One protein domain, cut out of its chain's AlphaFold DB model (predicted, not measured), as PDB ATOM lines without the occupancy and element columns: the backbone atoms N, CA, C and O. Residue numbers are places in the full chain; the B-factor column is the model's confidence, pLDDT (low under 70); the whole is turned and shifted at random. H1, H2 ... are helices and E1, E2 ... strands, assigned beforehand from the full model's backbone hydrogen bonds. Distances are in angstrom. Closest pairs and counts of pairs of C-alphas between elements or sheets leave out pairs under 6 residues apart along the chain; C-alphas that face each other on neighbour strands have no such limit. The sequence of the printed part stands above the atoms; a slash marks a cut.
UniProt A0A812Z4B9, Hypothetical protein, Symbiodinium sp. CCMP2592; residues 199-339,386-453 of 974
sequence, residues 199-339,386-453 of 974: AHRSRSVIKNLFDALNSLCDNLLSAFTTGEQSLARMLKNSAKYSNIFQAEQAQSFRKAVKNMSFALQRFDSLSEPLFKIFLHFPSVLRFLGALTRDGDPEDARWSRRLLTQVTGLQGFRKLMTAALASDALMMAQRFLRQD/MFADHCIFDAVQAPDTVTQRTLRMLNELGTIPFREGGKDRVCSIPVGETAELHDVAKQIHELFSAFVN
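What this domain is: This is residues 199 to 339 and 386 to 453 of the 974 residues of the protein "Hypothetical protein" of Symbiodinium sp. CCMP2592 (UniProt A0A812Z4B9). The long helix H8 runs through the core of a five-helix bundle, with H1, H5, H9 and H10 packed round it. At the end where H8 begins, the helical hairpin of H6 and H7 extends away from the bundle, and a small hairpin of two strands, E1 and E2, packs on H6; H4 packs on H6 as well, and the short H2 sits near the middle of the whole. The printed part has 209 residues with ten named helices and two named strands, in the order H1 to H9, E1, E2, H10; the sheet has the order E1 - E2 and is antiparallel, and the class is mostly helix. The whole is compact, with a radius of gyration of the C-alphas of 16.9 A and spans of 52 by 37 by 32 A.

Where its parts are: Strand E1 is residues 416 to 420 and E2 is residues 423 to 427, each 12.6 A from first to last C-alpha; E1 begins at C-alpha 416, (210.186, 222.631, 268.561). H6 is residues 281 to 294, 19.7 A long, and H7 is residues 297 to 310, 20.3 A long. H8, residues 312 to 339, is the longest helix at 40.3 A. H1, residues 199 to 216, is 25.4 A long and begins at C-alpha 199, (188.450, 244.500, 296.294). H10, residues 435 to 453, is 27.6 A long and ends at C-alpha 453, (177.036, 227.674, 296.551). H2 is residues 220 to 224, H3 residues 231 to 237, H4 residues 239 to 250, H5 residues 268 to 279 and H9 residues 402 to 412.

How they stand to each other: E1 and E2 form a hairpin, with N 418 and O 425 2.8 A apart and N 420 and O 423 2.9 A apart, both within hydrogen-bond range. The closest C-alphas of H6 and E1, Gly 289 and Phe 418, are 4.8 A apart. H6 and H7 touch as a hairpin, closest at the C-alphas of Thr 292 and Ala 300, 4.0 A, at a shallow tilt of 34.7 degrees, only just short of steep. H4 touches H6 with residues 244 to 249 alone, closest at the C-alphas of Phe 245 and Phe 287, 5.5 A, at a steep tilt of 56 degrees. H3 and H4 touch only at the corner, closest at the C-alphas of Leu 235 and Ser 242, 4.9 A. H7 and H8 touch only at the corner, about perpendicular at 81 degrees. H8 is the hub, touching six helices, and belongs to the bundle, a group of helices H1, H5, H8, H9 and H10. H9 touches H8 at the C-alphas of Thr 403 and Ala 323, 4.9 A, opposite ways at a shallow tilt of 32 degrees. H1 touches H8 at Leu 213 and Ala 325, their C-alphas 5.9 A apart, opposite ways at 17 degrees, a shallow tilt. H10 touches H8 at the C-alphas of Val 440 and Thr 321, 6.7 A, the same way at a shallow tilt of 27 degrees. H5 touches H8 at the C-alphas of Ser 271 and Met 330, 6.6 A, at a steep tilt of 40 degrees. H2 touches H8 at the C-alphas of Leu 221 and Ala 322, 6.3 A. H9 and H10 are apart. Every O i to N i+4 pair is within hydrogen-bond range in H1, H2, H3, H4, H6, H7, H8 and H9, against 6 of 8 in H5 and 13 of 15 in H10.

The domain as a whole: The two C-alphas farthest apart, those of Asp 339 and Gly 422, are 53.2 A apart. Residues 340 to 385 are not printed, and C-alphas 339 and 386 are 21.3 A apart across this cut. H4 to H5 is a long link of 17 residues. The mean pLDDT of the printed part is 86.3; residues 199 to 205, 250 to 256, 258, 264 to 268 and 338 to 339 are under 70.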
ATOM      1  N   ALA A 199     187.433 245.044 297.190       54.44
ATOM      2  CA  ALA A 199     188.450 244.500 296.294       54.44
ATOM      3  C   ALA A 199     189.334 243.468 297.015       54.44
ATOM      4  O   ALA A 199     189.699 242.453 296.426       54.44
ATOM      5  N   HIS A 200     189.599 243.641 298.314       60.31
ATOM      6  CA  HIS A 200     190.276 242.652 299.148       60.31
ATOM      7  C   HIS A 200     189.427 241.397 299.409       60.31
ATOM      8  O   HIS A 200     189.989 240.300 299.454       60.31
ATOM      9  N   ARG A 201     188.095 241.513 299.532       61.31
ATOM     10  CA  ARG A 201     187.190 240.352 299.650       61.31
ATOM     11  C   ARG A 201     187.145 239.563 298.341       61.31
ATOM     12  O   ARG A 201     187.423 238.364 298.370       61.31
ATOM     13  N   SER A 202     186.882 240.227 297.214       60.25
ATOM     14  CA  SER A 202     186.905 239.616 295.879       60.25
ATOM     15  C   SER A 202     188.273 238.985 295.610       60.25
ATOM     16  O   SER A 202     188.363 237.842 295.186       60.25
ATOM     17  N   ARG A 203     189.366 239.649 296.002       67.00
ATOM     18  CA  ARG A 203     190.725 239.103 295.906       67.00
ATOM     19  C   ARG A 203     190.922 237.817 296.702       67.00
ATOM     20  O   ARG A 203     191.516 236.890 296.166       67.00
ATOM     21  N   SER A 204     190.487 237.742 297.961       68.00
ATOM     22  CA  SER A 204     190.607 236.502 298.747       68.00
ATOM     23  C   SER A 204     189.814 235.358 298.117       68.00
ATOM     24  O   SER A 204     190.285 234.226 298.083       68.00
ATOM     25  N   VAL A 205     188.634 235.676 297.591       67.25
ATOM     26  CA  VAL A 205     187.735 234.730 296.933       67.25
ATOM     27  C   VAL A 205     188.372 234.174 295.653       67.25
ATOM     28  O   VAL A 205     188.463 232.956 295.507       67.25
ATOM     29  N   ILE A 206     188.909 235.029 294.776       74.25
ATOM     30  CA  ILE A 206     189.552 234.542 293.549       74.25
ATOM     31  C   ILE A 206     190.916 233.914 293.825       74.25
ATOM     32  O   ILE A 206     191.304 232.986 293.130       74.25
ATOM     33  N   LYS A 207     191.650 234.368 294.847       81.00
ATOM     34  CA  LYS A 207     192.916 233.732 295.226       81.00
ATOM     35  C   LYS A 207     192.700 232.255 295.560       81.00
ATOM     36  O   LYS A 207     193.424 231.423 295.037       81.00
ATOM     37  N   ASN A 208     191.680 231.931 296.357       80.69
ATOM     38  CA  ASN A 208     191.373 230.537 296.690       80.69
ATOM     39  C   ASN A 208     190.992 229.726 295.442       80.69
ATOM     40  O   ASN A 208     191.444 228.596 295.281       80.69
ATOM     41  N   LEU A 209     190.205 230.323 294.541       82.81
ATOM     42  CA  LEU A 209     189.852 229.701 293.266       82.81
ATOM     43  C   LEU A 209     191.095 229.461 292.391       82.81
ATOM     44  O   LEU A 209     191.249 228.384 291.828       82.81
ATOM     45  N   PHE A 210     192.002 230.432 292.308       87.50
ATOM     46  CA  PHE A 210     193.259 230.310 291.575       87.50
ATOM     47  C   PHE A 210     194.172 229.258 292.180       87.50
ATOM     48  O   PHE A 210     194.732 228.475 291.432       87.50
ATOM     49  N   ASP A 211     194.314 229.212 293.504       88.06
ATOM     50  CA  ASP A 211     195.153 228.222 294.179       88.06
ATOM     51  C   ASP A 211     194.616 226.799 293.915       88.06
ATOM     52  O   ASP A 211     195.391 225.903 293.574       88.06
ATOM     53  N   ALA A 212     193.289 226.610 293.952       86.44
ATOM     54  CA  ALA A 212     192.640 225.349 293.588       86.44
ATOM     55  C   ALA A 212     192.867 224.981 292.109       86.44
ATOM     56  O   ALA A 212     193.334 223.882 291.809       86.44
ATOM     57  N   LEU A 213     192.630 225.908 291.177       88.06
ATOM     58  CA  LEU A 213     192.874 225.690 289.744       88.06
ATOM     59  C   LEU A 213     194.359 225.448 289.429       88.06
ATOM     60  O   LEU A 213     194.706 224.621 288.589       88.06
ATOM     61  N   ASN A 214     195.254 226.139 290.128       93.06
ATOM     62  CA  ASN A 214     196.692 225.984 289.986       93.06
ATOM     63  C   ASN A 214     197.143 224.603 290.478       93.06
ATOM     64  O   ASN A 214     198.006 223.992 289.851       93.06
ATOM     65  N   SER A 215     196.524 224.073 291.537       91.00
ATOM     66  CA  SER A 215     196.776 222.703 291.990       91.00
ATOM     67  C   SER A 215     196.336 221.650 290.964       91.00
ATOM     68  O   SER A 215     197.061 220.683 290.756       91.00
ATOM     69  N   LEU A 216     195.226 221.880 290.245       87.56
ATOM     70  CA  LEU A 216     194.736 220.977 289.191       87.56
ATOM     71  C   LEU A 216     195.683 220.876 287.983       87.56
ATOM     72  O   LEU A 216     195.662 219.878 287.268       87.56
ATOM     73  N   CYS A 217     196.512 221.894 287.749       90.75
ATOM     74  CA  CYS A 217     197.478 221.937 286.646       90.75
ATOM     75  C   CYS A 217     198.939 221.753 287.102       90.75
ATOM     76  O   CYS A 217     199.853 222.246 286.441       90.75
ATOM     77  N   ASP A 218     199.178 221.097 288.242       92.75
ATOM     78  CA  ASP A 218     200.519 220.861 288.803       92.75
ATOM     79  C   ASP A 218     201.370 222.134 288.951       92.75
ATOM     80  O   ASP A 218     202.575 222.151 288.692       92.75
ATOM     81  N   ASN A 219     200.744 223.225 289.389       94.50
ATOM     82  CA  ASN A 219     201.357 224.539 289.575       94.50
ATOM     83  C   ASN A 219     201.798 225.271 288.293       94.50
ATOM     84  O   ASN A 219     202.541 226.257 288.374       94.50
ATOM     85  N   LEU A 220     201.325 224.845 287.117       95.06
ATOM     86  CA  LEU A 220     201.683 225.475 285.845       95.06
ATOM     87  C   LEU A 220     201.203 226.937 285.750       95.06
ATOM     88  O   LEU A 220     201.946 227.789 285.258       95.06
ATOM     89  N   LEU A 221     200.021 227.281 286.290       93.62
ATOM     90  CA  LEU A 221     199.550 228.680 286.316       93.62
ATOM     91  C   LEU A 221     200.520 229.582 287.091       93.62
ATOM     92  O   LEU A 221     200.799 230.711 286.672       93.62
ATOM     93  N   SER A 222     201.069 229.085 288.200       94.06
ATOM     94  CA  SER A 222     202.076 229.797 288.986       94.06
ATOM     95  C   SER A 222     203.408 229.912 288.245       94.06
ATOM     96  O   SER A 222     204.013 230.985 288.253       94.06
ATOM     97  N   ALA A 223     203.836 228.861 287.541       96.06
ATOM     98  CA  ALA A 223     205.023 228.899 286.687       96.06
ATOM     99  C   ALA A 223     204.886 229.919 285.536       96.06
ATOM    100  O   ALA A 223     205.862 230.550 285.132       96.06
ATOM    101  N   PHE A 224     203.668 230.161 285.052       95.38
ATOM    102  CA  PHE A 224     203.394 231.193 284.054       95.38
ATOM    103  C   PHE A 224     203.278 232.599 284.640       95.38
ATOM    104  O   PHE A 224     203.769 233.548 284.028       95.38
ATOM    105  N   THR A 225     202.680 232.760 285.824       93.44
ATOM    106  CA  THR A 225     202.296 234.087 286.338       93.44
ATOM    107  C   THR A 225     202.894 234.439 287.698       93.44
ATOM    108  O   THR A 225     203.708 235.357 287.783       93.44
ATOM    109  N   THR A 226     202.514 233.764 288.780       90.69
ATOM    110  CA  THR A 226     202.747 234.242 290.157       90.69
ATOM    111  C   THR A 226     204.098 233.863 290.757       90.69
ATOM    112  O   THR A 226     204.541 234.572 291.663       90.69
ATOM    113  N   GLY A 227     204.746 232.798 290.281       92.06
ATOM    114  CA  GLY A 227     206.023 232.297 290.790       92.06
ATOM    115  C   GLY A 227     207.157 233.317 290.675       92.06
ATOM    116  O   GLY A 227     207.114 234.224 289.850       92.06
ATOM    117  N   GLU A 228     208.186 233.190 291.513       91.62
ATOM    118  CA  GLU A 228     209.320 234.125 291.517       91.62
ATOM    119  C   GLU A 228     210.074 234.132 290.183       91.62
ATOM    120  O   GLU A 228     210.308 235.196 289.616       91.62
ATOM    121  N   GLN A 229     210.318 232.939 289.639       94.38
ATOM    122  CA  GLN A 229     210.872 232.714 288.302       94.38
ATOM    123  C   GLN A 229     209.769 232.445 287.267       94.38
ATOM    124  O   GLN A 229     209.952 231.633 286.358       94.38
ATOM    125  N   SER A 230     208.589 233.050 287.426       95.56
ATOM    126  CA  SER A 230     207.513 232.838 286.461       95.56
ATOM    127  C   SER A 230     207.822 233.486 285.119       95.56
ATOM    128  O   SER A 230     208.476 234.529 285.057       95.56
ATOM    129  N   LEU A 231     207.289 232.920 284.038       95.62
ATOM    130  CA  LEU A 231     207.461 233.467 282.693       95.62
ATOM    131  C   LEU A 231     207.065 234.952 282.615       95.62
ATOM    132  O   LEU A 231     207.830 235.769 282.105       95.62
ATOM    133  N   ALA A 232     205.912 235.328 283.175       94.75
ATOM    134  CA  ALA A 232     205.449 236.713 283.170       94.75
ATOM    135  C   ALA A 232     206.393 237.658 283.933       94.75
ATOM    136  O   ALA A 232     206.650 238.767 283.462       94.75
ATOM    137  N   ARG A 233     206.936 237.244 285.092       93.62
ATOM    138  CA  ARG A 233     207.896 238.069 285.847       93.62
ATOM    139  C   ARG A 233     209.235 238.173 285.138       93.62
ATOM    140  O   ARG A 233     209.789 239.266 285.089       93.62
ATOM    141  N   MET A 234     209.714 237.080 284.557       94.94
ATOM    142  CA  MET A 234     210.966 237.050 283.803       94.94
ATOM    143  C   MET A 234     210.877 237.991 282.593       94.94
ATOM    144  O   MET A 234     211.718 238.876 282.447       94.94
ATOM    145  N   LEU A 235     209.801 237.910 281.804       93.25
ATOM    146  CA  LEU A 235     209.565 238.807 280.664       93.25
ATOM    147  C   LEU A 235     209.348 240.276 281.062       93.25
ATOM    148  O   LEU A 235     209.653 241.175 280.279       93.25
ATOM    149  N   LYS A 236     208.801 240.530 282.257       91.44
ATOM    150  CA  LYS A 236     208.565 241.886 282.777       91.44
ATOM    151  C   LYS A 236     209.841 242.531 283.321       91.44
ATOM    152  O   LYS A 236     210.085 243.703 283.060       91.44
ATOM    153  N   ASN A 237     210.600 241.795 284.128       91.94
ATOM    154  CA  ASN A 237     211.682 242.353 284.938       91.94
ATOM    155  C   ASN A 237     213.041 242.310 284.226       91.94
ATOM    156  O   ASN A 237     213.934 243.067 284.591       91.94
ATOM    157  N   SER A 238     213.210 241.442 283.224       92.81
ATOM    158  CA  SER A 238     214.470 241.281 282.498       92.81
ATOM    159  C   SER A 238     214.361 241.823 281.078       92.81
ATOM    160  O   SER A 238     213.663 241.259 280.230       92.81
ATOM    161  N   ALA A 239     215.112 242.889 280.792       91.00
ATOM    162  CA  ALA A 239     215.235 243.429 279.437       91.00
ATOM    163  C   ALA A 239     215.777 242.376 278.453       91.00
ATOM    164  O   ALA A 239     215.309 242.303 277.319       91.00
ATOM    165  N   LYS A 240     216.693 241.508 278.910       94.12
ATOM    166  CA  LYS A 240     217.240 240.385 278.130       94.12
ATOM    167  C   LYS A 240     216.123 239.471 277.622       94.12
ATOM    168  O   LYS A 240     215.993 239.286 276.417       94.12
ATOM    169  N   TYR A 241     215.280 238.950 278.517       94.12
ATOM    170  CA  TYR A 241     214.197 238.047 278.115       94.12
ATOM    171  C   TYR A 241     213.127 238.750 277.285       94.12
ATOM    172  O   TYR A 241     212.624 238.167 276.329       94.12
ATOM    173  N   SER A 242     212.805 240.003 277.615       91.25
ATOM    174  CA  SER A 242     211.847 240.795 276.843       91.25
ATOM    175  C   SER A 242     212.298 240.972 275.389       91.25
ATOM    176  O   SER A 242     211.505 240.752 274.478       91.25
ATOM    177  N   ASN A 243     213.577 241.289 275.160       90.12
ATOM    178  CA  ASN A 243     214.126 241.488 273.817       90.12
ATOM    179  C   ASN A 243     214.135 240.191 272.996       90.12
ATOM    180  O   ASN A 243     213.720 240.204 271.838       90.12
ATOM    181  N   ILE A 244     214.546 239.067 273.596       91.81
ATOM    182  CA  ILE A 244     214.538 237.757 272.919       91.81
ATOM    183  C   ILE A 244     213.096 237.362 272.571       91.81
ATOM    184  O   ILE A 244     212.805 236.984 271.441       91.81
ATOM    185  N   PHE A 245     212.158 237.521 273.508       92.56
ATOM    186  CA  PHE A 245     210.750 237.216 273.259       92.56
ATOM    187  C   PHE A 245     210.131 238.111 272.176       92.56
ATOM    188  O   PHE A 245     209.365 237.630 271.344       92.56
ATOM    189  N   GLN A 246     210.477 239.401 272.139       89.56
ATOM    190  CA  GLN A 246     210.030 240.316 271.082       89.56
ATOM    191  C   GLN A 246     210.568 239.916 269.702       89.56
ATOM    192  O   GLN A 246     209.820 239.995 268.725       89.56
ATOM    193  N   ALA A 247     211.817 239.444 269.615       89.19
ATOM    194  CA  ALA A 247     212.389 238.929 268.371       89.19
ATOM    195  C   ALA A 247     211.612 237.702 267.855       89.19
ATOM    196  O   ALA A 247     211.254 237.647 266.678       89.19
ATOM    197  N   GLU A 248     211.245 236.780 268.751       87.94
ATOM    198  CA  GLU A 248     210.427 235.601 268.422       87.94
ATOM    199  C   GLU A 248     208.970 235.947 268.059       87.94
ATOM    200  O   GLU A 248     208.311 235.236 267.295       87.94
ATOM    201  N   GLN A 249     208.434 237.054 268.583       83.75
ATOM    202  CA  GLN A 249     207.095 237.536 268.231       83.75
ATOM    203  C   GLN A 249     207.033 238.214 266.861       83.75
ATOM    204  O   GLN A 249     206.022 238.076 266.164       83.75
ATOM    205  N   ALA A 250     208.090 238.932 266.468       69.56
ATOM    206  CA  ALA A 250     208.153 239.655 265.197       69.56
ATOM    207  C   ALA A 250     207.989 238.728 263.980       69.56
ATOM    208  O   ALA A 250     207.486 239.155 262.943       69.56
ATOM    209  N   GLN A 251     208.334 237.447 264.132       62.34
ATOM    210  CA  GLN A 251     208.162 236.430 263.097       62.34
ATOM    211  C   GLN A 251     206.710 235.949 262.930       62.34
ATOM    212  O   GLN A 251     206.401 235.322 261.921       62.34
ATOM    213  N   SER A 252     205.807 236.203 263.890       57.16
ATOM    214  CA  SER A 252     204.456 235.618 263.872       57.16
ATOM    215  C   SER A 252     203.274 236.592 263.956       57.16
ATOM    216  O   SER A 252     202.199 236.176 263.546       57.16
ATOM    217  N   PHE A 253     203.383 237.857 264.402       52.28
ATOM    218  CA  PHE A 253     202.205 238.761 264.442       52.28
ATOM    219  C   PHE A 253     202.518 240.278 264.419       52.28
ATOM    220  O   PHE A 253     203.483 240.741 265.017       52.28
ATOM    221  N   ARG A 254     201.606 241.095 263.846       48.25
ATOM    222  CA  ARG A 254     201.645 242.588 263.792       48.25
ATOM    223  C   ARG A 254     201.534 243.317 265.153       48.25
ATOM    224  O   ARG A 254     201.596 244.546 265.185       48.25
ATOM    225  N   LYS A 255     201.336 242.617 266.276       59.00
ATOM    226  CA  LYS A 255     201.215 243.214 267.624       59.00
ATOM    227  C   LYS A 255     202.068 242.441 268.632       59.00
ATOM    228  O   LYS A 255     201.597 241.470 269.214       59.00
ATOM    229  N   ALA A 256     203.300 242.897 268.852       65.50
ATOM    230  CA  ALA A 256     204.140 242.398 269.937       65.50
ATOM    231  C   ALA A 256     203.488 242.679 271.303       65.50
ATOM    232  O   ALA A 256     202.903 243.749 271.526       65.50
ATOM    233  N   VAL A 257     203.601 241.731 272.231       74.19
ATOM    234  CA  VAL A 257     203.197 241.911 273.626       74.19
ATOM    235  C   VAL A 257     204.140 242.924 274.252       74.19
ATOM    236  O   VAL A 257     205.244 242.603 274.674       74.19
ATOM    237  N   LYS A 258     203.680 244.171 274.339       66.88
ATOM    238  CA  LYS A 258     204.457 245.258 274.948       66.88
ATOM    239  C   LYS A 258     204.561 245.144 276.468       66.88
ATOM    240  O   LYS A 258     205.392 245.816 277.063       66.88
ATOM    241  N   ASN A 259     203.677 244.371 277.108       74.06
ATOM    242  CA  ASN A 259     203.601 244.351 278.562       74.06
ATOM    243  C   ASN A 259     203.019 243.040 279.129       74.06
ATOM    244  O   ASN A 259     201.850 242.727 278.887       74.06
ATOM    245  N   MET A 260     203.824 242.332 279.929       85.00
ATOM    246  CA  MET A 260     203.433 241.193 280.781       85.00
ATOM    247  C   MET A 260     203.244 241.605 282.254       85.00
ATOM    248  O   MET A 260     203.217 240.767 283.156       85.00
ATOM    249  N   SER A 261     203.150 242.909 282.537       78.00
ATOM    250  CA  SER A 261     203.022 243.411 283.897       78.00
ATOM    251  C   SER A 261     201.721 242.962 284.527       78.00
ATOM    252  O   SER A 261     200.641 243.219 284.002       78.00
ATOM    253  N   PHE A 262     201.847 242.438 285.734       81.31
ATOM    254  CA  PHE A 262     200.745 242.300 286.658       81.31
ATOM    255  C   PHE A 262     201.151 242.842 288.027       81.31
ATOM    256  O   PHE A 262     202.341 243.020 288.331       81.31
ATOM    257  N   ALA A 263     200.145 243.115 288.847       75.38
ATOM    258  CA  ALA A 263     200.284 243.407 290.258       75.38
ATOM    259  C   ALA A 263     199.724 242.215 291.036       75.38
ATOM    260  O   ALA A 263     198.521 241.984 291.028       75.38
ATOM    261  N   LEU A 264     200.569 241.500 291.787       68.62
ATOM    262  CA  LEU A 264     200.132 240.393 292.663       68.62
ATOM    263  C   LEU A 264     199.002 240.817 293.628       68.62
ATOM    264  O   LEU A 264     198.243 240.007 294.156       68.62
ATOM    265  N   GLN A 265     198.930 242.127 293.869       66.06
ATOM    266  CA  GLN A 265     197.968 242.800 294.725       66.06
ATOM    267  C   GLN A 265     196.559 242.870 294.117       66.06
ATOM    268  O   GLN A 265     195.585 243.002 294.849       66.06
ATOM    269  N   ARG A 266     196.451 242.786 292.787       66.44
ATOM    270  CA  ARG A 266     195.213 242.914 292.017       66.44
ATOM    271  C   ARG A 266     195.024 241.637 291.220       66.44
ATOM    272  O   ARG A 266     195.644 241.472 290.174       66.44
ATOM    273  N   PHE A 267     194.184 240.736 291.720       61.88
ATOM    274  CA  PHE A 267     193.956 239.447 291.072       61.88
ATOM    275  C   PHE A 267     193.538 239.605 289.602       61.88
ATOM    276  O   PHE A 267     194.056 238.909 288.737       61.88
ATOM    277  N   ASP A 268     192.704 240.600 289.302       65.94
ATOM    278  CA  ASP A 268     192.318 240.981 287.943       65.94
ATOM    279  C   ASP A 268     193.490 241.137 286.971       65.94
ATOM    280  O   ASP A 268     193.339 240.869 285.782       65.94
ATOM    281  N   SER A 269     194.661 241.530 287.471       78.00
ATOM    282  CA  SER A 269     195.864 241.679 286.660       78.00
ATOM    283  C   SER A 269     196.612 240.370 286.394       78.00
ATOM    284  O   SER A 269     197.497 240.386 285.555       78.00
ATOM    285  N   LEU A 270     196.285 239.252 287.062       79.06
ATOM    286  CA  LEU A 270     196.888 237.926 286.824       79.06
ATOM    287  C   LEU A 270     196.300 237.216 285.601       79.06
ATOM    288  O   LEU A 270     197.011 236.489 284.912       79.06
ATOM    289  N   SER A 271     195.020 237.450 285.318       81.75
ATOM    290  CA  SER A 271     194.334 236.894 284.143       81.75
ATOM    291  C   SER A 271     194.947 237.377 282.820       81.75
ATOM    292  O   SER A 271     195.047 236.621 281.859       81.75
ATOM    293  N   GLU A 272     195.412 238.624 282.776       85.50
ATOM    294  CA  GLU A 272     195.935 239.254 281.566       85.50
ATOM    295  C   GLU A 272     197.270 238.668 281.062       85.50
ATOM    296  O   GLU A 272     197.342 238.329 279.878       85.50
ATOM    297  N   PRO A 273     198.333 238.511 281.883       88.50
ATOM    298  CA  PRO A 273     199.551 237.841 281.446       88.50
ATOM    299  C   PRO A 273     199.288 236.374 281.112       88.50
ATOM    300  O   PRO A 273     199.857 235.883 280.146       88.50
ATOM    301  N   LEU A 274     198.397 235.693 281.842       89.81
ATOM    302  CA  LEU A 274     198.013 234.314 281.541       89.81
ATOM    303  C   LEU A 274     197.404 234.213 280.136       89.81
ATOM    304  O   LEU A 274     197.890 233.458 279.299       89.81
ATOM    305  N   PHE A 275     196.418 235.061 279.837       88.25
ATOM    306  CA  PHE A 275     195.802 235.140 278.517       88.25
ATOM    307  C   PHE A 275     196.821 235.474 277.422       88.25
ATOM    308  O   PHE A 275     196.815 234.846 276.369       88.25
ATOM    309  N   LYS A 276     197.730 236.427 277.664       90.25
ATOM    310  CA  LYS A 276     198.803 236.777 276.717       90.25
ATOM    311  C   LYS A 276     199.767 235.617 276.474       90.25
ATOM    312  O   LYS A 276     200.210 235.444 275.344       90.25
ATOM    313  N   ILE A 277     200.085 234.829 277.501       92.88
ATOM    314  CA  ILE A 277     200.937 233.640 277.372       92.88
ATOM    315  C   ILE A 277     200.274 232.621 276.448       92.88
ATOM    316  O   ILE A 277     200.916 232.190 275.497       92.88
ATOM    317  N   PHE A 278     198.995 232.299 276.656       92.56
ATOM    318  CA  PHE A 278     198.279 231.374 275.772       92.56
ATOM    319  C   PHE A 278     198.045 231.949 274.369       92.56
ATOM    320  O   PHE A 278     198.201 231.245 273.378       92.56
ATOM    321  N   LEU A 279     197.747 233.247 274.254       89.25
ATOM    322  CA  LEU A 279     197.562 233.921 272.965       89.25
ATOM    323  C   LEU A 279     198.835 233.928 272.112       89.25
ATOM    324  O   LEU A 279     198.755 233.960 270.888       89.25
ATOM    325  N   HIS A 280     200.004 233.925 272.749       90.56
ATOM    326  CA  HIS A 280     201.308 233.928 272.090       90.56
ATOM    327  C   HIS A 280     202.095 232.650 272.388       90.56
ATOM    328  O   HIS A 280     203.327 232.671 272.386       90.56
ATOM    329  N   PHE A 281     201.398 231.539 272.635       92.06
ATOM    330  CA  PHE A 281     202.022 230.312 273.117       92.06
ATOM    331  C   PHE A 281     203.109 229.756 272.178       92.06
ATOM    332  O   PHE A 281     204.185 229.417 272.670       92.06
ATOM    333  N   PRO A 282     202.950 229.766 270.837       91.06
ATOM    334  CA  PRO A 282     204.028 229.388 269.925       91.06
ATOM    335  C   PRO A 282     205.287 230.242 270.087       91.06
ATOM    336  O   PRO A 282     206.390 229.706 270.162       91.06
ATOM    337  N   SER A 283     205.138 231.564 270.207       91.75
ATOM    338  CA  SER A 283     206.270 232.464 270.462       91.75
ATOM    339  C   SER A 283     206.898 232.207 271.829       91.75
ATOM    340  O   SER A 283     208.111 232.314 271.961       91.75
ATOM    341  N   VAL A 284     206.100 231.835 272.839       93.88
ATOM    342  CA  VAL A 284     206.610 231.441 274.161       93.88
ATOM    343  C   VAL A 284     207.480 230.195 274.042       93.88
ATOM    344  O   VAL A 284     208.584 230.179 274.575       93.88
ATOM    345  N   LEU A 285     207.032 229.173 273.316       93.50
ATOM    346  CA  LEU A 285     207.798 227.939 273.161       93.50
ATOM    347  C   LEU A 285     209.081 228.140 272.354       93.50
ATOM    348  O   LEU A 285     210.116 227.607 272.744       93.50
ATOM    349  N   ARG A 286     209.049 228.949 271.285       92.50
ATOM    350  CA  ARG A 286     210.266 229.309 270.537       92.50
ATOM    351  C   ARG A 286     211.243 230.102 271.393       92.50
ATOM    352  O   ARG A 286     212.421 229.772 271.412       92.50
ATOM    353  N   PHE A 287     210.752 231.066 272.171       94.94
ATOM    354  CA  PHE A 287     211.561 231.813 273.135       94.94
ATOM    355  C   PHE A 287     212.228 230.896 274.166       94.94
ATOM    356  O   PHE A 287     213.428 231.009 274.408       94.94
ATOM    357  N   LEU A 288     211.479 229.953 274.745       95.56
ATOM    358  CA  LEU A 288     212.050 228.977 275.670       95.56
ATOM    359  C   LEU A 288     213.062 228.063 274.959       95.56
ATOM    360  O   LEU A 288     214.125 227.797 275.509       95.56
ATOM    361  N   GLY A 289     212.778 227.631 273.727       93.88
ATOM    362  CA  GLY A 289     213.697 226.845 272.901       93.88
ATOM    363  C   GLY A 289     215.007 227.583 272.615       93.88
ATOM    364  O   GLY A 289     216.083 227.028 272.850       93.88
ATOM    365  N   ALA A 290     214.934 228.853 272.213       93.75
ATOM    366  CA  ALA A 290     216.089 229.720 271.994       93.75
ATOM    367  C   ALA A 290     216.936 229.859 273.268       93.75
ATOM    368  O   ALA A 290     218.149 229.678 273.225       93.75
ATOM    369  N   LEU A 291     216.307 230.051 274.433       95.69
ATOM    370  CA  LEU A 291     217.029 230.101 275.707       95.69
ATOM    371  C   LEU A 291     217.715 228.783 276.081       95.69
ATOM    372  O   LEU A 291     218.770 228.816 276.708       95.69
ATOM    373  N   THR A 292     217.178 227.623 275.688       95.31
ATOM    374  CA  THR A 292     217.901 226.354 275.900       95.31
ATOM    375  C   THR A 292     219.137 226.205 275.017       95.31
ATOM    376  O   THR A 292     220.053 225.472 275.392       95.31
ATOM    377  N   ARG A 293     219.155 226.854 273.846       92.00
ATOM    378  CA  ARG A 293     220.228 226.746 272.849       92.00
ATOM    379  C   ARG A 293     221.322 227.784 273.058       92.00
ATOM    380  O   ARG A 293     222.495 227.414 273.096       92.00
ATOM    381  N   ASP A 294     220.903 229.036 273.206       93.31
ATOM    382  CA  ASP A 294     221.753 230.224 273.130       93.31
ATOM    383  C   ASP A 294     221.828 230.974 274.473       93.31
ATOM    384  O   ASP A 294     222.620 231.903 274.629       93.31
ATOM    385  N   GLY A 295     220.998 230.591 275.450       92.69
ATOM    386  CA  GLY A 295     221.013 231.156 276.797       92.69
ATOM    387  C   GLY A 295     222.200 230.676 277.633       92.69
ATOM    388  O   GLY A 295     222.849 229.670 277.337       92.69
ATOM    389  N   ASP A 296     222.469 231.393 278.722       95.31
ATOM    390  CA  ASP A 296     223.456 230.959 279.711       95.31
ATOM    391  C   ASP A 296     222.997 229.669 280.440       95.31
ATOM    392  O   ASP A 296     221.842 229.241 280.319       95.31
ATOM    393  N   PRO A 297     223.876 228.988 281.203       95.00
ATOM    394  CA  PRO A 297     223.518 227.725 281.849       95.00
ATOM    395  C   PRO A 297     222.338 227.809 282.830       95.00
ATOM    396  O   PRO A 297     221.746 226.776 283.155       95.00
ATOM    397  N   GLU A 298     222.010 228.989 283.358       95.19
ATOM    398  CA  GLU A 298     220.857 229.183 284.241       95.19
ATOM    399  C   GLU A 298     219.570 229.370 283.441       95.19
ATOM    400  O   GLU A 298     218.587 228.673 283.712       95.19
ATOM    401  N   ASP A 299     219.602 230.196 282.397       95.62
ATOM    402  CA  ASP A 299     218.522 230.377 281.430       95.62
ATOM    403  C   ASP A 299     218.130 229.058 280.780       95.62
ATOM    404  O   ASP A 299     216.946 228.721 280.700       95.62
ATOM    405  N   ALA A 300     219.124 228.280 280.349       94.31
ATOM    406  CA  ALA A 300     218.914 226.986 279.722       94.31
ATOM    407  C   ALA A 300     218.280 225.989 280.701       94.31
ATOM    408  O   ALA A 300     217.402 225.214 280.322       94.31
ATOM    409  N   ARG A 301     218.674 226.014 281.984       94.94
ATOM    410  CA  ARG A 301     218.050 225.182 283.030       94.94
ATOM    411  C   ARG A 301     216.619 225.626 283.326       94.94
ATOM    412  O   ARG A 301     215.734 224.782 283.452       94.94
ATOM    413  N   TRP A 302     216.375 226.928 283.444       95.62
ATOM    414  CA  TRP A 302     215.047 227.478 283.707       95.62
ATOM    415  C   TRP A 302     214.072 227.205 282.556       95.62
ATOM    416  O   TRP A 302     213.011 226.623 282.787       95.62
ATOM    417  N   SER A 303     214.461 227.545 281.327       95.69
ATOM    418  CA  SER A 303     213.654 227.326 280.124       95.69
ATOM    419  C   SER A 303     213.379 225.845 279.878       95.69
ATOM    420  O   SER A 303     212.238 225.484 279.595       95.69
ATOM    421  N   ARG A 304     214.372 224.968 280.094       93.69
ATOM    422  CA  ARG A 304     214.180 223.515 280.014       93.69
ATOM    423  C   ARG A 304     213.142 223.030 281.016       93.69
ATOM    424  O   ARG A 304     212.247 222.302 280.614       93.69
ATOM    425  N   ARG A 305     213.201 223.458 282.285       94.12
ATOM    426  CA  ARG A 305     212.189 223.071 283.291       94.12
ATOM    427  C   ARG A 305     210.771 223.431 282.843       94.12
ATOM    428  O   ARG A 305     209.876 222.609 283.004       94.12
ATOM    429  N   LEU A 306     210.571 224.621 282.269       95.00
ATOM    430  CA  LEU A 306     209.265 225.032 281.743       95.00
ATOM    431  C   LEU A 306     208.853 224.222 280.511       95.00
ATOM    432  O   LEU A 306     207.717 223.759 280.458       95.00
ATOM    433  N   LEU A 307     209.762 223.998 279.557       93.69
ATOM    434  CA  LEU A 307     209.488 223.171 278.378       93.69
ATOM    435  C   LEU A 307     209.091 221.752 278.781       93.69
ATOM    436  O   LEU A 307     208.046 221.276 278.355       93.69
ATOM    437  N   THR A 308     209.840 221.109 279.679       91.19
ATOM    438  CA  THR A 308     209.533 219.750 280.143       91.19
ATOM    439  C   THR A 308     208.158 219.657 280.815       91.19
ATOM    440  O   THR A 308     207.512 218.618 280.719       91.19
ATOM    441  N   GLN A 309     207.672 220.732 281.451       93.25
ATOM    442  CA  GLN A 309     206.327 220.767 282.038       93.25
ATOM    443  C   GLN A 309     205.199 220.826 281.003       93.25
ATOM    444  O   GLN A 309     204.092 220.403 281.325       93.25
ATOM    445  N   VAL A 310     205.452 221.347 279.799       93.75
ATOM    446  CA  VAL A 310     204.428 221.541 278.753       93.75
ATOM    447  C   VAL A 310     204.591 220.601 277.555       93.75
ATOM    448  O   VAL A 310     203.699 220.524 276.716       93.75
ATOM    449  N   THR A 311     205.697 219.858 277.472       90.00
ATOM    450  CA  THR A 311     205.973 218.890 276.396       90.00
ATOM    451  C   THR A 311     205.566 217.457 276.740       90.00
ATOM    452  O   THR A 311     205.512 217.075 277.909       90.00
ATOM    453  N   GLY A 312     205.347 216.632 275.712       88.75
ATOM    454  CA  GLY A 312     204.893 215.246 275.865       88.75
ATOM    455  C   GLY A 312     203.412 215.140 276.239       88.75
ATOM    456  O   GLY A 312     202.724 216.148 276.379       88.75
ATOM    457  N   LEU A 313     202.907 213.915 276.410       88.75
ATOM    458  CA  LEU A 313     201.479 213.676 276.672       88.75
ATOM    459  C   LEU A 313     201.020 214.259 278.021       88.75
ATOM    460  O   LEU A 313     199.979 214.904 278.108       88.75
ATOM    461  N   GLN A 314     201.834 214.105 279.071       90.44
ATOM    462  CA  GLN A 314     201.545 214.734 280.363       90.44
ATOM    463  C   GLN A 314     201.615 216.262 280.284       90.44
ATOM    464  O   GLN A 314     200.792 216.937 280.897       90.44
ATOM    465  N   GLY A 315     202.570 216.814 279.529       91.31
ATOM    466  CA  GLY A 315     202.680 218.256 279.342       91.31
ATOM    467  C   GLY A 315     201.504 218.839 278.564       91.31
ATOM    468  O   GLY A 315     200.960 219.858 278.981       91.31
ATOM    469  N   PHE A 316     201.037 218.138 277.524       92.44
ATOM    470  CA  PHE A 316     199.791 218.451 276.820       92.44
ATOM    471  C   PHE A 316     198.618 218.528 277.799       92.44
ATOM    472  O   PHE A 316     197.930 219.546 277.854       92.44
ATOM    473  N   ARG A 317     198.434 217.500 278.638       92.44
ATOM    474  CA  ARG A 317     197.357 217.483 279.633       92.44
ATOM    475  C   ARG A 317     197.456 218.656 280.610       92.44
ATOM    476  O   ARG A 317     196.465 219.348 280.810       92.44
ATOM    477  N   LYS A 318     198.635 218.934 281.177       94.00
ATOM    478  CA  LYS A 318     198.839 220.074 282.098       94.00
ATOM    479  C   LYS A 318     198.547 221.411 281.427       94.00
ATOM    480  O   LYS A 318     197.888 222.264 282.017       94.00
ATOM    481  N   LEU A 319     199.020 221.580 280.195       94.38
ATOM    482  CA  LEU A 319     198.814 222.782 279.401       94.38
ATOM    483  C   LEU A 319     197.331 223.002 279.095       94.38
ATOM    484  O   LEU A 319     196.830 224.109 279.281       94.38
ATOM    485  N   MET A 320     196.624 221.952 278.681       95.12
ATOM    486  CA  MET A 320     195.195 222.018 278.398       95.12
ATOM    487  C   MET A 320     194.367 222.246 279.664       95.12
ATOM    488  O   MET A 320     193.465 223.079 279.650       95.12
ATOM    489  N   THR A 321     194.718 221.617 280.790       94.38
ATOM    490  CA  THR A 321     194.112 221.927 282.095       94.38
ATOM    491  C   THR A 321     194.332 223.388 282.482       94.38
ATOM    492  O   THR A 321     193.410 224.050 282.955       94.38
ATOM    493  N   ALA A 322     195.530 223.929 282.248       95.00
ATOM    494  CA  ALA A 322     195.815 225.336 282.498       95.00
ATOM    495  C   ALA A 322     195.034 226.269 281.549       95.00
ATOM    496  O   ALA A 322     194.596 227.335 281.983       95.00
ATOM    497  N   ALA A 323     194.806 225.878 280.292       94.94
ATOM    498  CA  ALA A 323     193.965 226.622 279.353       94.94
ATOM    499  C   ALA A 323     192.491 226.639 279.801       94.94
ATOM    500  O   ALA A 323     191.904 227.717 279.905       94.94
ATOM    501  N   LEU A 324     191.937 225.484 280.194       94.56
ATOM    502  CA  LEU A 324     190.586 225.366 280.760       94.56
ATOM    503  C   LEU A 324     190.428 226.219 282.025       94.56
ATOM    504  O   LEU A 324     189.464 226.970 282.173       94.56
ATOM    505  N   ALA A 325     191.410 226.151 282.929       92.81
ATOM    506  CA  ALA A 325     191.443 226.977 284.128       92.81
ATOM    507  C   ALA A 325     191.505 228.478 283.798       92.81
ATOM    508  O   ALA A 325     190.894 229.290 284.494       92.81
ATOM    509  N   SER A 326     192.215 228.856 282.733       92.25
ATOM    510  CA  SER A 326     192.292 230.243 282.262       92.25
ATOM    511  C   SER A 326     190.940 230.744 281.763       92.25
ATOM    512  O   SER A 326     190.528 231.836 282.153       92.25
ATOM    513  N   ASP A 327     190.229 229.943 280.962       93.06
ATOM    514  CA  ASP A 327     188.866 230.260 280.519       93.06
ATOM    515  C   ASP A 327     187.932 230.451 281.720       93.06
ATOM    516  O   ASP A 327     187.224 231.458 281.812       93.06
ATOM    517  N   ALA A 328     188.014 229.558 282.708       90.38
ATOM    518  CA  ALA A 328     187.218 229.647 283.926       90.38
ATOM    519  C   ALA A 328     187.518 230.939 284.720       90.38
ATOM    520  O   ALA A 328     186.606 231.667 285.124       90.38
ATOM    521  N   LEU A 329     188.798 231.291 284.891       88.19
ATOM    522  CA  LEU A 329     189.212 232.540 285.545       88.19
ATOM    523  C   LEU A 329     188.726 233.787 284.796       88.19
ATOM    524  O   LEU A 329     188.329 234.764 285.434       88.19
ATOM    525  N   MET A 330     188.723 233.770 283.461       87.62
ATOM    526  CA  MET A 330     188.203 234.880 282.655       87.62
ATOM    527  C   MET A 330     186.697 235.074 282.852       87.62
ATOM    528  O   MET A 330     186.224 236.213 282.912       87.62
ATOM    529  N   MET A 331     185.939 233.988 283.006       86.31
ATOM    530  CA  MET A 331     184.515 234.065 283.334       86.31
ATOM    531  C   MET A 331     184.280 234.611 284.741       86.31
ATOM    532  O   MET A 331     183.484 235.537 284.908       86.31
ATOM    533  N   ALA A 332     185.020 234.106 285.733       84.06
ATOM    534  CA  ALA A 332     184.961 234.613 287.104       84.06
ATOM    535  C   ALA A 332     185.279 236.115 287.158       84.06
ATOM    536  O   ALA A 332     184.610 236.876 287.852       84.06
ATOM    537  N   GLN A 333     186.266 236.567 286.381       82.62
ATOM    538  CA  GLN A 333     186.621 237.978 286.310       82.62
ATOM    539  C   GLN A 333     185.507 238.836 285.701       82.62
ATOM    540  O   GLN A 333     185.254 239.938 286.187       82.62
ATOM    541  N   ARG A 334     184.841 238.370 284.635       79.31
ATOM    542  CA  ARG A 334     183.698 239.097 284.054       79.31
ATOM    543  C   ARG A 334     182.596 239.284 285.085       79.31
ATOM    544  O   ARG A 334     182.118 240.405 285.234       79.31
ATOM    545  N   PHE A 335     182.275 238.221 285.815       78.31
ATOM    546  CA  PHE A 335     181.310 238.262 286.904       78.31
ATOM    547  C   PHE A 335     181.710 239.284 287.979       78.31
ATOM    548  O   PHE A 335     180.914 240.137 288.344       78.31
ATOM    549  N   LEU A 336     182.969 239.289 288.418       73.00
ATOM    550  CA  LEU A 336     183.418 240.208 289.471       73.00
ATOM    551  C   LEU A 336     183.484 241.665 289.018       73.00
ATOM    552  O   LEU A 336     183.118 242.559 289.771       73.00
ATOM    553  N   ARG A 337     183.867 241.922 287.765       72.38
ATOM    554  CA  ARG A 337     183.789 243.272 287.189       72.38
ATOM    555  C   ARG A 337     182.350 243.749 287.048       72.38
ATOM    556  O   ARG A 337     182.098 244.947 287.139       72.38
ATOM    557  N   GLN A 338     181.426 242.838 286.756       66.38
ATOM    558  CA  GLN A 338     180.002 243.144 286.706       66.38
ATOM    559  C   GLN A 338     179.442 243.416 288.105       66.38
ATOM    560  O   GLN A 338     178.692 244.375 288.239       66.38
ATOM    561  N   ASP A 339     179.863 242.667 289.124       64.69
ATOM    562  CA  ASP A 339     179.521 242.902 290.534       64.69
ATOM    563  C   ASP A 339     180.058 244.264 291.024       64.69
ATOM    564  O   ASP A 339     179.319 245.065 291.597       64.69
ATOM    565  N   MET A 386     179.844 225.482 279.057       86.38
ATOM    566  CA  MET A 386     181.231 225.327 278.615       86.38
ATOM    567  C   MET A 386     181.893 224.077 279.190       86.38
ATOM    568  O   MET A 386     182.592 223.378 278.459       86.38
ATOM    569  N   PHE A 387     181.689 223.779 280.472       90.81
ATOM    570  CA  PHE A 387     182.478 222.764 281.167       90.81
ATOM    571  C   PHE A 387     181.718 221.464 281.452       90.81
ATOM    572  O   PHE A 387     182.325 220.400 281.327       90.81
ATOM    573  N   ALA A 388     180.430 221.518 281.810       85.12
ATOM    574  CA  ALA A 388     179.643 220.311 282.087       85.12
ATOM    575  C   ALA A 388     179.185 219.623 280.796       85.12
ATOM    576  O   ALA A 388     179.339 218.412 280.676       85.12
ATOM    577  N   ASP A 389     178.714 220.397 279.816       84.94
ATOM    578  CA  ASP A 389     178.278 219.874 278.512       84.94
ATOM    579  C   ASP A 389     179.446 219.695 277.524       84.94
ATOM    580  O   ASP A 389     179.253 219.329 276.366       84.94
ATOM    581  N   HIS A 390     180.677 219.956 277.977       89.00
ATOM    582  CA  HIS A 390     181.911 219.839 277.199       89.00
ATOM    583  C   HIS A 390     181.966 220.733 275.945       89.00
ATOM    584  O   HIS A 390     182.853 220.564 275.104       89.00
ATOM    585  N   CYS A 391     181.093 221.742 275.833       88.25
ATOM    586  CA  CYS A 391     181.051 222.651 274.685       88.25
ATOM    587  C   CYS A 391     182.341 223.468 274.521       88.25
ATOM    588  O   CYS A 391     182.608 223.968 273.433       88.25
ATOM    589  N   ILE A 392     183.179 223.579 275.560       90.38
ATOM    590  CA  ILE A 392     184.508 224.197 275.457       90.38
ATOM    591  C   ILE A 392     185.433 223.467 274.473       90.38
ATOM    592  O   ILE A 392     186.358 224.083 273.944       90.38
ATOM    593  N   PHE A 393     185.179 222.185 274.189       91.00
ATOM    594  CA  PHE A 393     185.912 221.399 273.192       91.00
ATOM    595  C   PHE A 393     185.284 221.458 271.791       91.00
ATOM    596  O   PHE A 393     185.952 221.111 270.818       91.00
ATOM    597  N   ASP A 394     184.062 221.976 271.663       88.69
ATOM    598  CA  ASP A 394     183.416 222.210 270.375       88.69
ATOM    599  C   ASP A 394     183.878 223.556 269.789       88.69
ATOM    600  O   ASP A 394     183.511 224.640 270.253       88.69
ATOM    601  N   ALA A 395     184.688 223.487 268.733       86.12
ATOM    602  CA  ALA A 395     185.213 224.659 268.041       86.12
ATOM    603  C   ALA A 395     184.114 225.568 267.458       86.12
ATOM    604  O   ALA A 395     184.353 226.763 267.283       86.12
ATOM    605  N   VAL A 396     182.919 225.036 267.170       85.31
ATOM    606  CA  VAL A 396     181.780 225.812 266.660       85.31
ATOM    607  C   VAL A 396     181.102 226.585 267.788       85.31
ATOM    608  O   VAL A 396     180.721 227.741 267.601       85.31
ATOM    609  N   GLN A 397     180.978 225.978 268.970       82.50
ATOM    610  CA  GLN A 397     180.290 226.590 270.110       82.50
ATOM    611  C   GLN A 397     181.193 227.519 270.932       82.50
ATOM    612  O   GLN A 397     180.701 228.482 271.521       82.50
ATOM    613  N   ALA A 398     182.509 227.280 270.941       87.56
ATOM    614  CA  ALA A 398     183.470 228.009 271.770       87.56
ATOM    615  C   ALA A 398     184.713 228.545 271.008       87.56
ATOM    616  O   ALA A 398     185.824 228.480 271.552       87.56
ATOM    617  N   PRO A 399     184.581 229.128 269.794       82.12
ATOM    618  CA  PRO A 399     185.700 229.380 268.869       82.12
ATOM    619  C   PRO A 399     186.812 230.284 269.425       82.12
ATOM    620  O   PRO A 399     187.964 230.199 268.993       82.12
ATOM    621  N   ASP A 400     186.491 231.143 270.393       86.88
ATOM    622  CA  ASP A 400     187.391 232.167 270.936       86.88
ATOM    623  C   ASP A 400     187.897 231.900 272.357       86.88
ATOM    624  O   ASP A 400     188.546 232.766 272.951       86.88
ATOM    625  N   THR A 401     187.639 230.711 272.894       92.38
ATOM    626  CA  THR A 401     188.182 230.308 274.196       92.38
ATOM    627  C   THR A 401     189.697 230.115 274.134       92.38
ATOM    628  O   THR A 401     190.276 229.802 273.086       92.38
ATOM    629  N   VAL A 402     190.363 230.311 275.272       92.62
ATOM    630  CA  VAL A 402     191.797 230.047 275.443       92.62
ATOM    631  C   VAL A 402     192.097 228.589 275.111       92.62
ATOM    632  O   VAL A 402     193.069 228.311 274.412       92.62
ATOM    633  N   THR A 403     191.223 227.678 275.529       93.94
ATOM    634  CA  THR A 403     191.287 226.242 275.243       93.94
ATOM    635  C   THR A 403     191.278 225.961 273.740       93.94
ATOM    636  O   THR A 403     192.224 225.357 273.233       93.94
ATOM    637  N   GLN A 404     190.287 226.464 272.990       93.62
ATOM    638  CA  GLN A 404     190.205 226.245 271.537       93.62
ATOM    639  C   GLN A 404     191.362 226.876 270.768       93.62
ATOM    640  O   GLN A 404     191.867 226.310 269.796       93.62
ATOM    641  N   ARG A 405     191.813 228.059 271.193       91.62
ATOM    642  CA  ARG A 405     192.992 228.696 270.598       91.62
ATOM    643  C   ARG A 405     194.247 227.881 270.859       91.62
ATOM    644  O   ARG A 405     195.013 227.670 269.930       91.62
ATOM    645  N   THR A 406     194.419 227.380 272.079       92.38
ATOM    646  CA  THR A 406     195.564 226.539 272.438       92.38
ATOM    647  C   THR A 406     195.556 225.244 271.626       92.38
ATOM    648  O   THR A 406     196.580 224.913 271.049       92.38
ATOM    649  N   LEU A 407     194.410 224.570 271.472       92.12
ATOM    650  CA  LEU A 407     194.297 223.370 270.627       92.12
ATOM    651  C   LEU A 407     194.670 223.640 269.167       92.12
ATOM    652  O   LEU A 407     195.481 222.913 268.597       92.12
ATOM    653  N   ARG A 408     194.125 224.706 268.567       90.94
ATOM    654  CA  ARG A 408     194.481 225.104 267.195       90.94
ATOM    655  C   ARG A 408     195.968 225.400 267.065       90.94
ATOM    656  O   ARG A 408     196.621 224.866 266.177       90.94
ATOM    657  N   MET A 409     196.506 226.183 267.996       90.38
ATOM    658  CA  MET A 409     197.925 226.506 268.022       90.38
ATOM    659  C   MET A 409     198.780 225.254 268.144       90.38
ATOM    660  O   MET A 409     199.748 225.156 267.416       90.38
ATOM    661  N   LEU A 410     198.437 224.298 269.007       89.00
ATOM    662  CA  LEU A 410     199.193 223.054 269.170       89.00
ATOM    663  C   LEU A 410     199.165 222.168 267.918       89.00
ATOM    664  O   LEU A 410     200.164 221.526 267.627       89.00
ATOM    665  N   ASN A 411     198.063 222.170 267.163       88.44
ATOM    666  CA  ASN A 411     197.984 221.469 265.878       88.44
ATOM    667  C   ASN A 411     198.875 222.112 264.800       88.44
ATOM    668  O   ASN A 411     199.420 221.415 263.948       88.44
ATOM    669  N   GLU A 412     199.020 223.438 264.823       89.00
ATOM    670  CA  GLU A 412     199.857 224.200 263.881       89.00
ATOM    671  C   GLU A 412     201.333 224.248 264.303       89.00
ATOM    672  O   GLU A 412     202.243 224.398 263.483       89.00
ATOM    673  N   LEU A 413     201.568 224.158 265.608       83.31
ATOM    674  CA  LEU A 413     202.862 224.157 266.253       83.31
ATOM    675  C   LEU A 413     203.525 222.818 265.943       83.31
ATOM    676  O   LEU A 413     203.357 221.837 266.658       83.31
ATOM    677  N   GLY A 414     204.257 222.787 264.831       85.69
ATOM    678  CA  GLY A 414     205.103 221.660 264.471       85.69
ATOM    679  C   GLY A 414     206.166 221.368 265.535       85.69
ATOM    680  O   GLY A 414     206.049 221.662 266.725       85.69
ATOM    681  N   THR A 415     207.265 220.772 265.117       87.50
ATOM    682  CA  THR A 415     208.308 220.395 266.059       87.50
ATOM    683  C   THR A 415     209.087 221.599 266.603       87.50
ATOM    684  O   THR A 415     209.434 222.523 265.867       87.50
ATOM    685  N   ILE A 416     209.396 221.584 267.903       85.88
ATOM    686  CA  ILE A 416     210.186 222.631 268.561       85.88
ATOM    687  C   ILE A 416     211.584 222.086 268.863       85.88
ATOM    688  O   ILE A 416     211.721 221.145 269.654       85.88
ATOM    689  N   PRO A 417     212.641 222.654 268.259       85.50
ATOM    690  CA  PRO A 417     214.005 222.284 268.595       85.50
ATOM    691  C   PRO A 417     214.409 222.893 269.947       85.50
ATOM    692  O   PRO A 417     214.214 224.084 270.188       85.50
ATOM    693  N   PHE A 418     215.011 222.090 270.824       87.94
ATOM    694  CA  PHE A 418     215.571 222.525 272.107       87.94
ATOM    695  C   PHE A 418     216.821 221.705 272.456       87.94
ATOM    696  O   PHE A 418     216.988 220.589 271.972       87.94
ATOM    697  N   ARG A 419     217.715 222.224 273.307       86.25
ATOM    698  CA  ARG A 419     218.980 221.539 273.640       86.25
ATOM    699  C   ARG A 419     218.925 220.864 275.011       86.25
ATOM    700  O   ARG A 419     218.641 221.505 276.028       86.25
ATOM    701  N   GLU A 420     219.268 219.577 275.075       86.06
ATOM    702  CA  GLU A 420     219.315 218.791 276.314       86.06
ATOM    703  C   GLU A 420     220.615 217.988 276.417       86.06
ATOM    704  O   GLU A 420     220.935 217.170 275.558       86.06
ATOM    705  N   GLY A 421     221.401 218.246 277.471       84.56
ATOM    706  CA  GLY A 421     222.689 217.569 277.675       84.56
ATOM    707  C   GLY A 421     223.685 217.788 276.529       84.56
ATOM    708  O   GLY A 421     224.421 216.875 276.171       84.56
ATOM    709  N   GLY A 422     223.656 218.967 275.896       84.56
ATOM    710  CA  GLY A 422     224.514 219.307 274.757       84.56
ATOM    711  C   GLY A 422     224.031 218.786 273.399       84.56
ATOM    712  O   GLY A 422     224.554 219.245 272.384       84.56
ATOM    713  N   LYS A 423     223.015 217.911 273.365       88.06
ATOM    714  CA  LYS A 423     222.404 217.384 272.136       88.06
ATOM    715  C   LYS A 423     221.163 218.185 271.755       88.06
ATOM    716  O   LYS A 423     220.365 218.533 272.629       88.06
ATOM    717  N   ASP A 424     220.989 218.427 270.463       88.62
ATOM    718  CA  ASP A 424     219.746 218.981 269.938       88.62
ATOM    719  C   ASP A 424     218.666 217.903 269.982       88.62
ATOM    720  O   ASP A 424     218.840 216.778 269.509       88.62
ATOM    721  N   ARG A 425     217.555 218.244 270.622       86.50
ATOM    722  CA  ARG A 425     216.348 217.441 270.707       86.50
ATOM    723  C   ARG A 425     215.213 218.191 270.048       86.50
ATOM    724  O   ARG A 425     215.223 219.409 269.898       86.50
ATOM    725  N   VAL A 426     214.216 217.422 269.666       86.88
ATOM    726  CA  VAL A 426     213.014 217.927 269.039       86.88
ATOM    727  C   VAL A 426     211.858 217.474 269.912       86.88
ATOM    728  O   VAL A 426     211.683 216.273 270.111       86.88
ATOM    729  N   CYS A 427     211.108 218.413 270.487       81.88
ATOM    730  CA  CYS A 427     209.860 218.082 271.161       81.88
ATOM    731  C   CYS A 427     208.685 218.335 270.222       81.88
ATOM    732  O   CYS A 427     208.623 219.337 269.509       81.88
ATOM    733  N   SER A 428     207.741 217.407 270.242       82.06
ATOM    734  CA  SER A 428     206.374 217.649 269.809       82.06
ATOM    735  C   SER A 428     205.482 217.652 271.046       82.06
ATOM    736  O   SER A 428     205.776 217.006 272.061       82.06
ATOM    737  N   ILE A 429     204.398 218.413 270.980       83.94
ATOM    738  CA  ILE A 429     203.309 218.311 271.943       83.94
ATOM    739  C   ILE A 429     202.254 217.457 271.241       83.94
ATOM    740  O   ILE A 429     201.544 217.986 270.387       83.94
ATOM    741  N   PRO A 430     202.197 216.135 271.495       83.12
ATOM    742  CA  PRO A 430     201.194 215.298 270.859       83.12
ATOM    743  C   PRO A 430     199.821 215.785 271.313       83.12
ATOM    744  O   PRO A 430     199.557 215.868 272.514       83.12
ATOM    745  N   VAL A 431     198.965 216.132 270.355       82.81
ATOM    746  CA  VAL A 431     197.577 216.475 270.650       82.81
ATOM    747  C   VAL A 431     196.868 215.174 271.001       82.81
ATOM    748  O   VAL A 431     196.629 214.331 270.139       82.81
ATOM    749  N   GLY A 432     196.657 214.973 272.302       80.38
ATOM    750  CA  GLY A 432     195.979 213.798 272.838       80.38
ATOM    751  C   GLY A 432     194.469 213.856 272.618       80.38
ATOM    752  O   GLY A 432     193.915 214.888 272.235       80.38
ATOM    753  N   GLU A 433     193.794 212.744 272.902       84.88
ATOM    754  CA  GLU A 433     192.334 212.688 272.880       84.88
ATOM    755  C   GLU A 433     191.742 213.620 273.947       84.88
ATOM    756  O   GLU A 433     192.170 213.641 275.103       84.88
ATOM    757  N   THR A 434     190.721 214.394 273.575       83.12
ATOM    758  CA  THR A 434     190.058 215.338 274.489       83.12
ATOM    759  C   THR A 434     189.234 214.645 275.571       83.12
ATOM    760  O   THR A 434     188.868 215.292 276.550       83.12
ATOM    761  N   ALA A 435     188.981 213.338 275.446       85.75
ATOM    762  CA  ALA A 435     188.212 212.557 276.410       85.75
ATOM    763  C   ALA A 435     188.797 212.643 277.833       85.75
ATOM    764  O   ALA A 435     188.050 212.839 278.786       85.75
ATOM    765  N   GLU A 436     190.127 212.620 277.987       84.19
ATOM    766  CA  GLU A 436     190.771 212.777 279.303       84.19
ATOM    767  C   GLU A 436     190.591 214.180 279.911       84.19
ATOM    768  O   GLU A 436     190.740 214.377 281.120       84.19
ATOM    769  N   LEU A 437     190.295 215.180 279.077       90.56
ATOM    770  CA  LEU A 437     190.070 216.561 279.500       90.56
ATOM    771  C   LEU A 437     188.607 216.820 279.877       90.56
ATOM    772  O   LEU A 437     188.331 217.816 280.546       90.56
ATOM    773  N   HIS A 438     187.677 215.932 279.509       92.75
ATOM    774  CA  HIS A 438     186.270 216.032 279.904       92.75
ATOM    775  C   HIS A 438     186.112 215.939 281.426       92.75
ATOM    776  O   HIS A 438     185.389 216.743 282.016       92.75
ATOM    777  N   ASP A 439     186.868 215.050 282.077       89.88
ATOM    778  CA  ASP A 439     186.888 214.936 283.539       89.88
ATOM    779  C   ASP A 439     187.419 216.209 284.201       89.88
ATOM    780  O   ASP A 439     186.898 216.655 285.221       89.88
ATOM    781  N   VAL A 440     188.438 216.836 283.608       90.75
ATOM    782  CA  VAL A 440     188.997 218.101 284.103       90.75
ATOM    783  C   VAL A 440     187.983 219.235 283.954       90.75
ATOM    784  O   VAL A 440     187.797 220.019 284.884       90.75
ATOM    785  N   ALA A 441     187.297 219.315 282.812       92.69
ATOM    786  CA  ALA A 441     186.233 220.288 282.601       92.69
ATOM    787  C   ALA A 441     185.110 220.101 283.636       92.69
ATOM    788  O   ALA A 441     184.739 221.055 284.321       92.69
ATOM    789  N   LYS A 442     184.662 218.860 283.861       91.44
ATOM    790  CA  LYS A 442     183.678 218.534 284.900       91.44
ATOM    791  C   LYS A 442     184.142 218.961 286.299       91.44
ATOM    792  O   LYS A 442     183.375 219.584 287.028       91.44
ATOM    793  N   GLN A 443     185.406 218.721 286.650       89.06
ATOM    794  CA  GLN A 443     185.987 219.164 287.926       89.06
ATOM    795  C   GLN A 443     185.997 220.693 288.072       89.06
ATOM    796  O   GLN A 443     185.715 221.212 289.152       89.06
ATOM    797  N   ILE A 444     186.284 221.433 286.997       89.69
ATOM    798  CA  ILE A 444     186.209 222.901 286.995       89.69
ATOM    799  C   ILE A 444     184.761 223.363 287.202       89.69
ATOM    800  O   ILE A 444     184.524 224.264 288.010       89.69
ATOM    801  N   HIS A 445     183.788 222.731 286.541       93.25
ATOM    802  CA  HIS A 445     182.367 223.009 286.757       93.25
ATOM    803  C   HIS A 445     181.944 222.764 288.214       93.25
ATOM    804  O   HIS A 445     181.290 223.615 288.822       93.25
ATOM    805  N   GLU A 446     182.336 221.631 288.798       88.94
ATOM    806  CA  GLU A 446     182.041 221.291 290.195       88.94
ATOM    807  C   GLU A 446     182.689 222.285 291.167       88.94
ATOM    808  O   GLU A 446     182.033 222.748 292.103       88.94
ATOM    809  N   LEU A 447     183.939 222.683 290.911       86.50
ATOM    810  CA  LEU A 447     184.647 223.694 291.696       86.50
ATOM    811  C   LEU A 447     183.917 225.043 291.659       86.50
ATOM    812  O   LEU A 447     183.728 225.667 292.704       86.50
ATOM    813  N   PHE A 448     183.475 225.488 290.481       84.56
ATOM    814  CA  PHE A 448     182.712 226.728 290.323       84.56
ATOM    815  C   PHE A 448     181.332 226.650 290.972       84.56
ATOM    816  O   PHE A 448     180.919 227.594 291.643       84.56
ATOM    817  N   SER A 449     180.643 225.520 290.837       85.25
ATOM    818  CA  SER A 449     179.352 225.288 291.486       85.25
ATOM    819  C   SER A 449     179.492 225.339 293.007       85.25
ATOM    820  O   SER A 449     178.773 226.076 293.677       85.25
ATOM    821  N   ALA A 450     180.484 224.639 293.568       82.31
ATOM    822  CA  ALA A 450     180.786 224.671 294.996       82.31
ATOM    823  C   ALA A 450     181.180 226.077 295.469       82.31
ATOM    824  O   ALA A 450     180.731 226.535 296.525       82.31
ATOM    825  N   PHE A 451     181.983 226.789 294.677       81.25
ATOM    826  CA  PHE A 451     182.349 228.176 294.926       81.25
ATOM    827  C   PHE A 451     181.115 229.083 294.994       81.25
ATOM    828  O   PHE A 451     180.994 229.857 295.949       81.25
ATOM    829  N   VAL A 452     180.194 228.981 294.031       78.62
ATOM    830  CA  VAL A 452     178.977 229.800 294.005       78.62
ATOM    831  C   VAL A 452     178.070 229.443 295.179       78.62
ATOM    832  O   VAL A 452     177.675 230.333 295.927       78.62
ATOM    833  N   ASN A 453     177.838 228.154 295.423       77.38
ATOM    834  CA  ASN A 453     177.036 227.674 296.551       77.38
ATOM    835  C   ASN A 453     177.575 228.176 297.902       77.38
ATOM    836  O   ASN A 453     176.802 228.541 298.787       77.38
TER     837      ASN A 453